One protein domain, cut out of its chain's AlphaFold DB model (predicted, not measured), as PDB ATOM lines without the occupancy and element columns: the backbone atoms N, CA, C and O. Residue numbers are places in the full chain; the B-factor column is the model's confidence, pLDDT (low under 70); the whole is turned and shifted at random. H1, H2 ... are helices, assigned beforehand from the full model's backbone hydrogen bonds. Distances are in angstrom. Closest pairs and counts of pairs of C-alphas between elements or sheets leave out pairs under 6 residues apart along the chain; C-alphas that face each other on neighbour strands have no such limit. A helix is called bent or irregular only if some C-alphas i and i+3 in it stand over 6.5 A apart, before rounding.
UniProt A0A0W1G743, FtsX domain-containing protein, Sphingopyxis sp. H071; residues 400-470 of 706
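What this domain is: This is residues 400 to 470 of the 706 residues of the protein "FtsX domain-containing protein" of Sphingopyxis sp. H071 (UniProt A0A0W1G743). One long, gently curving helix, H3, makes a long arm that sticks out through residues 436 to 470 from a small head, the hairpin of the short helices H1 and H2. H2 and the start of H3 meet at a corner, like an L with one very long limb. The printed part has 71 residues with three named helices, in the order H1, H2, H3, and no named strand; its class is all helix. The whole is extended, a rod by outline, with a radius of gyration of the C-alphas of 21.9 A and spans of 68 by 24 by 17 A.

Where its parts are: Residues 400 to 405 come before the first helix. H1 is residues 406 to 413, beginning at C-alpha 406 (11.935, 46.414, 39.209), and H2 is residues 418 to 429, 16.6 A from first to last C-alpha. H3 is residues 431 to 469, 50.7 A long, from C-alpha 431 (15.503, 43.717, 25.713) to C-alpha 469 (7.365, -5.166, 15.045). It has a kink of 33 degrees near residue 452. H3 is neither bent nor irregular, but only just: C-alphas 466 and 469 are 6.1 A apart.

How they stand to each other: H1 and H2 form a helical hairpin. They touch, their closest C-alphas being those of Gly 411 and His 421, 6.0 A apart. They run opposite ways at a shallow tilt of 18 degrees. H2 and H3 are close but not clearly touching, with the closest C-alphas, of Ile 427 and Ser 434, 5.8 A apart. Their lines are about perpendicular, at 84 degrees. H1 and H3 are apart. Every O i to N i+4 pair is within hydrogen-bond range in H1 and H2, and 31 of 35 are in H3.

The domain as a whole: The two C-alphas farthest apart are those of Val 401 and Gln 470, at 69.2 A. Without the free-standing residues 436 to 470, the body of 36 residues spans 26 by 19 by 15 A. The printed part has no cut, and the links H1 to H2 and H2 to H3 are tight. The mean pLDDT of the printed part is 77.9; residues 400 to 404 and residue 408 are under 70.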
ATOM      1  N   PRO A 400      24.823  56.851  29.279       62.62
ATOM      2  CA  PRO A 400      23.570  56.121  29.408       62.62
ATOM      3  C   PRO A 400      23.028  56.172  30.845       62.62
ATOM      4  O   PRO A 400      23.310  55.289  31.647       62.62
ATOM      5  N   VAL A 401      22.173  57.150  31.166       63.94
ATOM      6  CA  VAL A 401      21.567  57.333  32.504       63.94
ATOM      7  C   VAL A 401      20.950  56.027  33.019       63.94
ATOM      8  O   VAL A 401      20.061  55.470  32.374       63.94
ATOM      9  N   TYR A 402      21.426  55.510  34.155       58.47
ATOM     10  CA  TYR A 402      20.907  54.290  34.784       58.47
ATOM     11  C   TYR A 402      19.891  54.662  35.871       58.47
ATOM     12  O   TYR A 402      20.250  55.306  36.851       58.47
ATOM     13  N   ARG A 403      18.632  54.235  35.723       64.62
ATOM     14  CA  ARG A 403      17.599  54.326  36.773       64.62
ATOM     15  C   ARG A 403      17.351  52.940  37.378       64.62
ATOM     16  O   ARG A 403      17.445  51.941  36.667       64.62
ATOM     17  N   ALA A 404      17.030  52.881  38.670       61.78
ATOM     18  CA  ALA A 404      16.748  51.623  39.362       61.78
ATOM     19  C   ALA A 404      15.372  51.065  38.954       61.78
ATOM     20  O   ALA A 404      14.338  51.663  39.247       61.78
ATOM     21  N   GLY A 405      15.366  49.921  38.263       71.50
ATOM     22  CA  GLY A 405      14.150  49.251  37.783       71.50
ATOM     23  C   GLY A 405      13.649  48.125  38.705       71.50
ATOM     24  O   GLY A 405      14.351  47.729  39.638       71.50
ATOM     25  N   PRO A 406      12.465  47.542  38.434       72.25
ATOM     26  CA  PRO A 406      11.935  46.414  39.209       72.25
ATOM     27  C   PRO A 406      12.846  45.175  39.147       72.25
ATOM     28  O   PRO A 406      13.044  44.509  40.161       72.25
ATOM     29  N   ILE A 407      13.490  44.929  38.002       70.06
ATOM     30  CA  ILE A 407      14.443  43.822  37.802       70.06
ATOM     31  C   ILE A 407      15.691  43.972  38.699       70.06
ATOM     32  O   ILE A 407      16.221  42.980  39.191       70.06
ATOM     33  N   GLU A 408      16.115  45.203  39.010       67.69
ATOM     34  CA  GLU A 408      17.196  45.466  39.975       67.69
ATOM     35  C   GLU A 408      16.762  45.179  41.430       67.69
ATOM     36  O   GLU A 408      17.577  44.756  42.247       67.69
ATOM     37  N   ARG A 409      15.473  45.321  41.768       70.62
ATOM     38  CA  ARG A 409      14.963  44.902  43.089       70.62
ATOM     39  C   ARG A 409      14.885  43.378  43.193       70.62
ATOM     40  O   ARG A 409      15.277  42.822  44.216       70.62
ATOM     41  N   LEU A 410      14.432  42.708  42.132       74.50
ATOM     42  CA  LEU A 410      14.343  41.247  42.076       74.50
ATOM     43  C   LEU A 410      15.733  40.594  42.133       74.50
ATOM     44  O   LEU A 410      15.960  39.719  42.960       74.50
ATOM     45  N   GLY A 411      16.697  41.088  41.349       71.56
ATOM     46  CA  GLY A 411      18.066  40.565  41.347       71.56
ATOM     47  C   GLY A 411      18.823  40.758  42.668       71.56
ATOM     48  O   GLY A 411      19.711  39.967  42.966       71.56
ATOM     49  N   LYS A 412      18.476  41.776  43.475       72.31
ATOM     50  CA  LYS A 412      19.005  41.946  44.845       72.31
ATOM     51  C   LYS A 412      18.344  40.982  45.836       72.31
ATOM     52  O   LYS A 412      19.035  40.429  46.681       72.31
ATOM     53  N   ARG A 413      17.033  40.733  45.708       76.19
ATOM     54  CA  ARG A 413      16.306  39.736  46.522       76.19
ATOM     55  C   ARG A 413      16.741  38.295  46.238       76.19
ATOM     56  O   ARG A 413      16.727  37.481  47.148       76.19
ATOM     57  N   ALA A 414      17.153  37.996  45.008       77.81
ATOM     58  CA  ALA A 414      17.621  36.674  44.587       77.81
ATOM     59  C   ALA A 414      19.091  36.362  44.955       77.81
ATOM     60  O   ALA A 414      19.627  35.361  44.492       77.81
ATOM     61  N   GLY A 415      19.774  37.220  45.727       82.38
ATOM     62  CA  GLY A 415      21.149  36.968  46.185       82.38
ATOM     63  C   GLY A 415      22.222  36.952  45.084       82.38
ATOM     64  O   GLY A 415      23.308  36.420  45.299       82.38
ATOM     65  N   LEU A 416      21.945  37.514  43.900       78.94
ATOM     66  CA  LEU A 416      22.890  37.494  42.778       78.94
ATOM     67  C   LEU A 416      24.172  38.278  43.094       78.94
ATOM     68  O   LEU A 416      24.121  39.401  43.603       78.94
ATOM     69  N   SER A 417      25.318  37.726  42.688       83.06
ATOM     70  CA  SER A 417      26.611  38.415  42.759       83.06
ATOM     71  C   SER A 417      26.602  39.729  41.969       83.06
ATOM     72  O   SER A 417      25.828  39.904  41.024       83.06
ATOM     73  N   VAL A 418      27.513  40.652  42.303       80.69
ATOM     74  CA  VAL A 418      27.629  41.972  41.646       80.69
ATOM     75  C   VAL A 418      27.727  41.853  40.115       80.69
ATOM     76  O   VAL A 418      27.129  42.650  39.389       80.69
ATOM     77  N   ILE A 419      28.414  40.819  39.615       83.12
ATOM     78  CA  ILE A 419      28.549  40.525  38.180       83.12
ATOM     79  C   ILE A 419      27.220  40.032  37.589       83.12
ATOM     80  O   ILE A 419      26.760  40.578  36.585       83.12
ATOM     81  N   GLY A 420      26.557  39.056  38.224       81.94
ATOM     82  CA  GLY A 420      25.245  38.565  37.780       81.94
ATOM     83  C   GLY A 420      24.191  39.678  37.757       81.94
ATOM     84  O   GLY A 420      23.406  39.791  36.814       81.94
ATOM     85  N   HIS A 421      24.251  40.579  38.738       79.12
ATOM     86  CA  HIS A 421      23.418  41.772  38.800       79.12
ATOM     87  C   HIS A 421      23.666  42.727  37.619       79.12
ATOM     88  O   HIS A 421      22.722  43.264  37.034       79.12
ATOM     89  N   MET A 422      24.930  42.915  37.226       78.25
ATOM     90  CA  MET A 422      25.313  43.747  36.081       78.25
ATOM     91  C   MET A 422      24.821  43.161  34.746       78.25
ATOM     92  O   MET A 422      24.307  43.905  33.907       78.25
ATOM     93  N   ILE A 423      24.904  41.836  34.576       84.00
ATOM     94  CA  ILE A 423      24.409  41.117  33.389       84.00
ATOM     95  C   ILE A 423      22.885  41.249  33.271       84.00
ATOM     96  O   ILE A 423      22.383  41.683  32.231       84.00
ATOM     97  N   LEU A 424      22.141  40.956  34.345       81.12
ATOM     98  CA  LEU A 424      20.676  41.036  34.353       81.12
ATOM     99  C   LEU A 424      20.186  42.464  34.049       81.12
ATOM    100  O   LEU A 424      19.259  42.663  33.261       81.12
ATOM    101  N   ARG A 425      20.866  43.479  34.602       78.00
ATOM    102  CA  ARG A 425      20.603  44.901  34.324       78.00
ATOM    103  C   ARG A 425      20.880  45.280  32.866       78.00
ATOM    104  O   ARG A 425      20.172  46.123  32.314       78.00
ATOM    105  N   HIS A 426      21.884  44.676  32.231       79.88
ATOM    106  CA  HIS A 426      22.188  44.907  30.817       79.88
ATOM    107  C   HIS A 426      21.118  44.297  29.895       79.88
ATOM    108  O   HIS A 426      20.669  44.974  28.969       79.88
ATOM    109  N   ILE A 427      20.655  43.075  30.188       84.31
ATOM    110  CA  ILE A 427      19.554  42.411  29.465       84.31
ATOM    111  C   ILE A 427      18.268  43.244  29.567       84.31
ATOM    112  O   ILE A 427      17.675  43.601  28.550       84.31
ATOM    113  N   ALA A 428      17.893  43.643  30.787       80.94
ATOM    114  CA  ALA A 428      16.703  44.449  31.060       80.94
ATOM    115  C   ALA A 428      16.684  45.811  30.342       80.94
ATOM    116  O   ALA A 428      15.617  46.327  30.016       80.94
ATOM    117  N   ARG A 429      17.859  46.411  30.106       76.44
ATOM    118  CA  ARG A 429      17.990  47.720  29.447       76.44
ATOM    119  C   ARG A 429      17.931  47.639  27.922       76.44
ATOM    120  O   ARG A 429      17.530  48.607  27.281       76.44
ATOM    121  N   TRP A 430      18.330  46.509  27.340       75.38
ATOM    122  CA  TRP A 430      18.372  46.306  25.891       75.38
ATOM    123  C   TRP A 430      17.565  45.065  25.473       75.38
ATOM    124  O   TRP A 430      18.107  44.215  24.760       75.38
ATOM    125  N   PRO A 431      16.276  44.950  25.862       79.56
ATOM    126  CA  PRO A 431      15.503  43.717  25.713       79.56
ATOM    127  C   PRO A 431      15.441  43.254  24.256       79.56
ATOM    128  O   PRO A 431      15.670  42.083  23.982       79.56
ATOM    129  N   ALA A 432      15.270  44.183  23.308       72.69
ATOM    130  CA  ALA A 432      15.302  43.879  21.878       72.69
ATOM    131  C   ALA A 432      16.637  43.256  21.425       72.69
ATOM    132  O   ALA A 432      16.625  42.297  20.664       72.69
ATOM    133  N   ARG A 433      17.788  43.749  21.914       72.75
ATOM    134  CA  ARG A 433      19.113  43.204  21.564       72.75
ATOM    135  C   ARG A 433      19.306  41.809  22.156       72.75
ATOM    136  O   ARG A 433      19.778  40.925  21.449       72.75
ATOM    137  N   SER A 434      18.941  41.624  23.424       82.31
ATOM    138  CA  SER A 434      19.080  40.341  24.118       82.31
ATOM    139  C   SER A 434      18.143  39.272  23.552       82.31
ATOM    140  O   SER A 434      18.604  38.168  23.271       82.31
ATOM    141  N   ALA A 435      16.877  39.612  23.291       81.06
ATOM    142  CA  ALA A 435      15.931  38.731  22.608       81.06
ATOM    143  C   ALA A 435      16.452  38.324  21.221       81.06
ATOM    144  O   ALA A 435      16.456  37.144  20.894       81.06
ATOM    145  N   MET A 436      16.994  39.269  20.445       72.75
ATOM    146  CA  MET A 436      17.616  38.985  19.148       72.75
ATOM    147  C   MET A 436      18.824  38.040  19.236       72.75
ATOM    148  O   MET A 436      18.955  37.150  18.399       72.75
ATOM    149  N   THR A 437      19.704  38.190  20.234       77.56
ATOM    150  CA  THR A 437      20.828  37.252  20.416       77.56
ATOM    151  C   THR A 437      20.360  35.860  20.831       77.56
ATOM    152  O   THR A 437      20.871  34.880  20.299       77.56
ATOM    153  N   VAL A 438      19.363  35.764  21.721       86.81
ATOM    154  CA  VAL A 438      18.772  34.479  22.126       86.81
ATOM    155  C   VAL A 438      18.092  33.806  20.934       86.81
ATOM    156  O   VAL A 438      18.355  32.641  20.672       86.81
ATOM    157  N   PHE A 439      17.303  34.547  20.155       81.44
ATOM    158  CA  PHE A 439      16.626  34.043  18.960       81.44
ATOM    159  C   PHE A 439      17.612  33.561  17.884       81.44
ATOM    160  O   PHE A 439      17.423  32.488  17.321       81.44
ATOM    161  N   GLY A 440      18.702  34.295  17.636       77.00
ATOM    162  CA  GLY A 440      19.744  33.874  16.691       77.00
ATOM    163  C   GLY A 440      20.466  32.589  17.112       77.00
ATOM    164  O   GLY A 440      20.708  31.718  16.275       77.00
ATOM    165  N   VAL A 441      20.771  32.436  18.405       83.88
ATOM    166  CA  VAL A 441      21.347  31.194  18.952       83.88
ATOM    167  C   VAL A 441      20.331  30.049  18.891       83.88
ATOM    168  O   VAL A 441      20.674  28.975  18.407       83.88
ATOM    169  N   ALA A 442      19.078  30.289  19.284       88.12
ATOM    170  CA  ALA A 442      18.004  29.298  19.243       88.12
ATOM    171  C   ALA A 442      17.717  28.800  17.816       88.12
ATOM    172  O   ALA A 442      17.594  27.598  17.617       88.12
ATOM    173  N   LEU A 443      17.692  29.682  16.808       79.38
ATOM    174  CA  LEU A 443      17.577  29.276  15.400       79.38
ATOM    175  C   LEU A 443      18.795  28.476  14.920       79.38
ATOM    176  O   LEU A 443      18.633  27.517  14.169       79.38
ATOM    177  N   SER A 444      20.004  28.832  15.364       79.75
ATOM    178  CA  SER A 444      21.226  28.097  15.007       79.75
ATOM    179  C   SER A 444      21.223  26.682  15.600       79.75
ATOM    180  O   SER A 444      21.533  25.717  14.904       79.75
ATOM    181  N   MET A 445      20.812  26.545  16.866       87.06
ATOM    182  CA  MET A 445      20.622  25.250  17.527       87.06
ATOM    183  C   MET A 445      19.463  24.459  16.911       87.06
ATOM    184  O   MET A 445      19.601  23.260  16.703       87.06
ATOM    185  N   GLY A 446      18.350  25.115  16.575       85.31
ATOM    186  CA  GLY A 446      17.185  24.486  15.951       85.31
ATOM    187  C   GLY A 446      17.483  23.932  14.557       85.31
ATOM    188  O   GLY A 446      17.036  22.838  14.232       85.31
ATOM    189  N   LEU A 447      18.295  24.630  13.757       78.88
ATOM    190  CA  LEU A 447      18.761  24.148  12.454       78.88
ATOM    191  C   LEU A 447      19.701  22.937  12.585       78.88
ATOM    192  O   LEU A 447      19.574  21.971  11.831       78.88
ATOM    193  N   LEU A 448      20.622  22.970  13.555       83.75
ATOM    194  CA  LEU A 448      21.477  21.824  13.868       83.75
ATOM    195  C   LEU A 448      20.626  20.624  14.312       83.75
ATOM    196  O   LEU A 448      20.777  19.534  13.767       83.75
ATOM    197  N   PHE A 449      19.681  20.844  15.229       85.25
ATOM    198  CA  PHE A 449      18.765  19.816  15.719       85.25
ATOM    199  C   PHE A 449      17.909  19.224  14.592       85.25
ATOM    200  O   PHE A 449      17.861  18.009  14.457       85.25
ATOM    201  N   ALA A 450      17.322  20.053  13.724       75.19
ATOM    202  CA  ALA A 450      16.550  19.598  12.564       75.19
ATOM    203  C   ALA A 450      17.369  18.708  11.608       75.19
ATOM    204  O   ALA A 450      16.814  17.814  10.977       75.19
ATOM    205  N   THR A 451      18.685  18.928  11.524       75.69
ATOM    206  CA  THR A 451      19.588  18.120  10.693       75.69
ATOM    207  C   THR A 451      19.962  16.799  11.375       75.69
ATOM    208  O   THR A 451      19.991  15.761  10.721       75.69
ATOM    209  N   MET A 452      20.236  16.810  12.685       80.50
ATOM    210  CA  MET A 452      20.640  15.600  13.419       80.50
ATOM    211  C   MET A 452      19.461  14.675  13.749       80.50
ATOM    212  O   MET A 452      19.573  13.465  13.561       80.50
ATOM    213  N   GLN A 453      18.309  15.240  14.128       83.31
ATOM    214  CA  GLN A 453      17.078  14.503  14.444       83.31
ATOM    215  C   GLN A 453      16.655  13.566  13.311       83.31
ATOM    216  O   GLN A 453      16.042  12.533  13.567       83.31
ATOM    217  N   PHE A 454      16.974  13.900  12.061       73.62
ATOM    218  CA  PHE A 454      16.654  13.052  10.922       73.62
ATOM    219  C   PHE A 454      17.349  11.668  10.998       73.62
ATOM    220  O   PHE A 454      16.710  10.634  10.771       73.62
ATOM    221  N   VAL A 455      18.632  11.631  11.379       78.81
ATOM    222  CA  VAL A 455      19.406  10.383  11.521       78.81
ATOM    223  C   VAL A 455      18.859   9.542  12.674       78.81
ATOM    224  O   VAL A 455      18.665   8.334  12.527       78.81
ATOM    225  N   ASP A 456      18.556  10.183  13.801       82.38
ATOM    226  CA  ASP A 456      18.042   9.502  14.991       82.38
ATOM    227  C   ASP A 456      16.608   8.985  14.784       82.38
ATOM    228  O   ASP A 456      16.304   7.849  15.149       82.38
ATOM    229  N   SER A 457      15.754   9.756  14.097       80.44
ATOM    230  CA  SER A 457      14.403   9.322  13.698       80.44
ATOM    231  C   SER A 457      14.460   8.102  12.781       80.44
ATOM    232  O   SER A 457      13.722   7.145  12.994       80.44
ATOM    233  N   SER A 458      15.363   8.106  11.796       77.62
ATOM    234  CA  SER A 458      15.539   6.989  10.858       77.62
ATOM    235  C   SER A 458      15.971   5.706  11.562       77.62
ATOM    236  O   SER A 458      15.400   4.647  11.318       77.62
ATOM    237  N   ARG A 459      16.936   5.798  12.486       80.56
ATOM    238  CA  ARG A 459      17.372   4.657  13.308       80.56
ATOM    239  C   ARG A 459      16.252   4.141  14.209       80.56
ATOM    240  O   ARG A 459      16.018   2.940  14.254       80.56
ATOM    241  N   SER A 460      15.535   5.039  14.885       81.62
ATOM    242  CA  SER A 460      14.420   4.671  15.766       81.62
ATOM    243  C   SER A 460      13.257   4.025  15.004       81.62
ATOM    244  O   SER A 460      12.657   3.069  15.498       81.62
ATOM    245  N   MET A 461      12.970   4.495  13.786       80.62
ATOM    246  CA  MET A 461      11.974   3.894  12.902       80.62
ATOM    247  C   MET A 461      12.398   2.496  12.439       80.62
ATOM    248  O   MET A 461      11.574   1.587  12.436       80.62
ATOM    249  N   LEU A 462      13.676   2.304  12.091       77.81
ATOM    250  CA  LEU A 462      14.213   1.001  11.687       77.81
ATOM    251  C   LEU A 462      14.187  -0.038  12.808       77.81
ATOM    252  O   LEU A 462      13.729  -1.154  12.573       77.81
ATOM    253  N   ASP A 463      14.628   0.336  14.010       82.00
ATOM    254  CA  ASP A 463      14.541  -0.510  15.205       82.00
ATOM    255  C   ASP A 463      13.086  -0.926  15.471       82.00
ATOM    256  O   ASP A 463      12.752  -2.111  15.552       82.00
ATOM    257  N   SER A 464      12.184   0.058  15.486       82.00
ATOM    258  CA  SER A 464      10.763  -0.169  15.750       82.00
ATOM    259  C   SER A 464      10.106  -1.065  14.693       82.00
ATOM    260  O   SER A 464       9.408  -2.015  15.043       82.00
ATOM    261  N   TYR A 465      10.354  -0.814  13.406       77.00
ATOM    262  CA  TYR A 465       9.723  -1.557  12.316       77.00
ATOM    263  C   TYR A 465      10.316  -2.962  12.134       77.00
ATOM    264  O   TYR A 465       9.577  -3.946  12.151       77.00
ATOM    265  N   PHE A 466      11.640  -3.082  11.979       75.94
ATOM    266  CA  PHE A 466      12.273  -4.349  11.595       75.94
ATOM    267  C   PHE A 466      12.727  -5.233  12.756       75.94
ATOM    268  O   PHE A 466      12.866  -6.431  12.550       75.94
ATOM    269  N   PHE A 467      12.979  -4.686  13.946       79.81
ATOM    270  CA  PHE A 467      13.436  -5.490  15.087       79.81
ATOM    271  C   PHE A 467      12.333  -5.686  16.128       79.81
ATOM    272  O   PHE A 467      12.228  -6.757  16.727       79.81
ATOM    273  N   ARG A 468      11.474  -4.679  16.337       82.12
ATOM    274  CA  ARG A 468      10.420  -4.742  17.361       82.12
ATOM    275  C   ARG A 468       9.075  -5.221  16.828       82.12
ATOM    276  O   ARG A 468       8.461  -6.032  17.522       82.12
ATOM    277  N   ALA A 469       8.640  -4.770  15.648       82.00
ATOM    278  CA  ALA A 469       7.365  -5.166  15.045       82.00
ATOM    279  C   ALA A 469       7.472  -6.423  14.155       82.00
ATOM    280  O   ALA A 469       6.730  -7.382  14.363       82.00
ATOM    281  N   GLN A 470       8.406  -6.462  13.195       82.25
ATOM    282  CA  GLN A 470       8.598  -7.604  12.283       82.25
ATOM    283  C   GLN A 470       9.665  -8.584  12.794       82.25
ATOM    284  O   GLN A 470      10.802  -8.576  12.342       82.25
TER     285      GLN A 470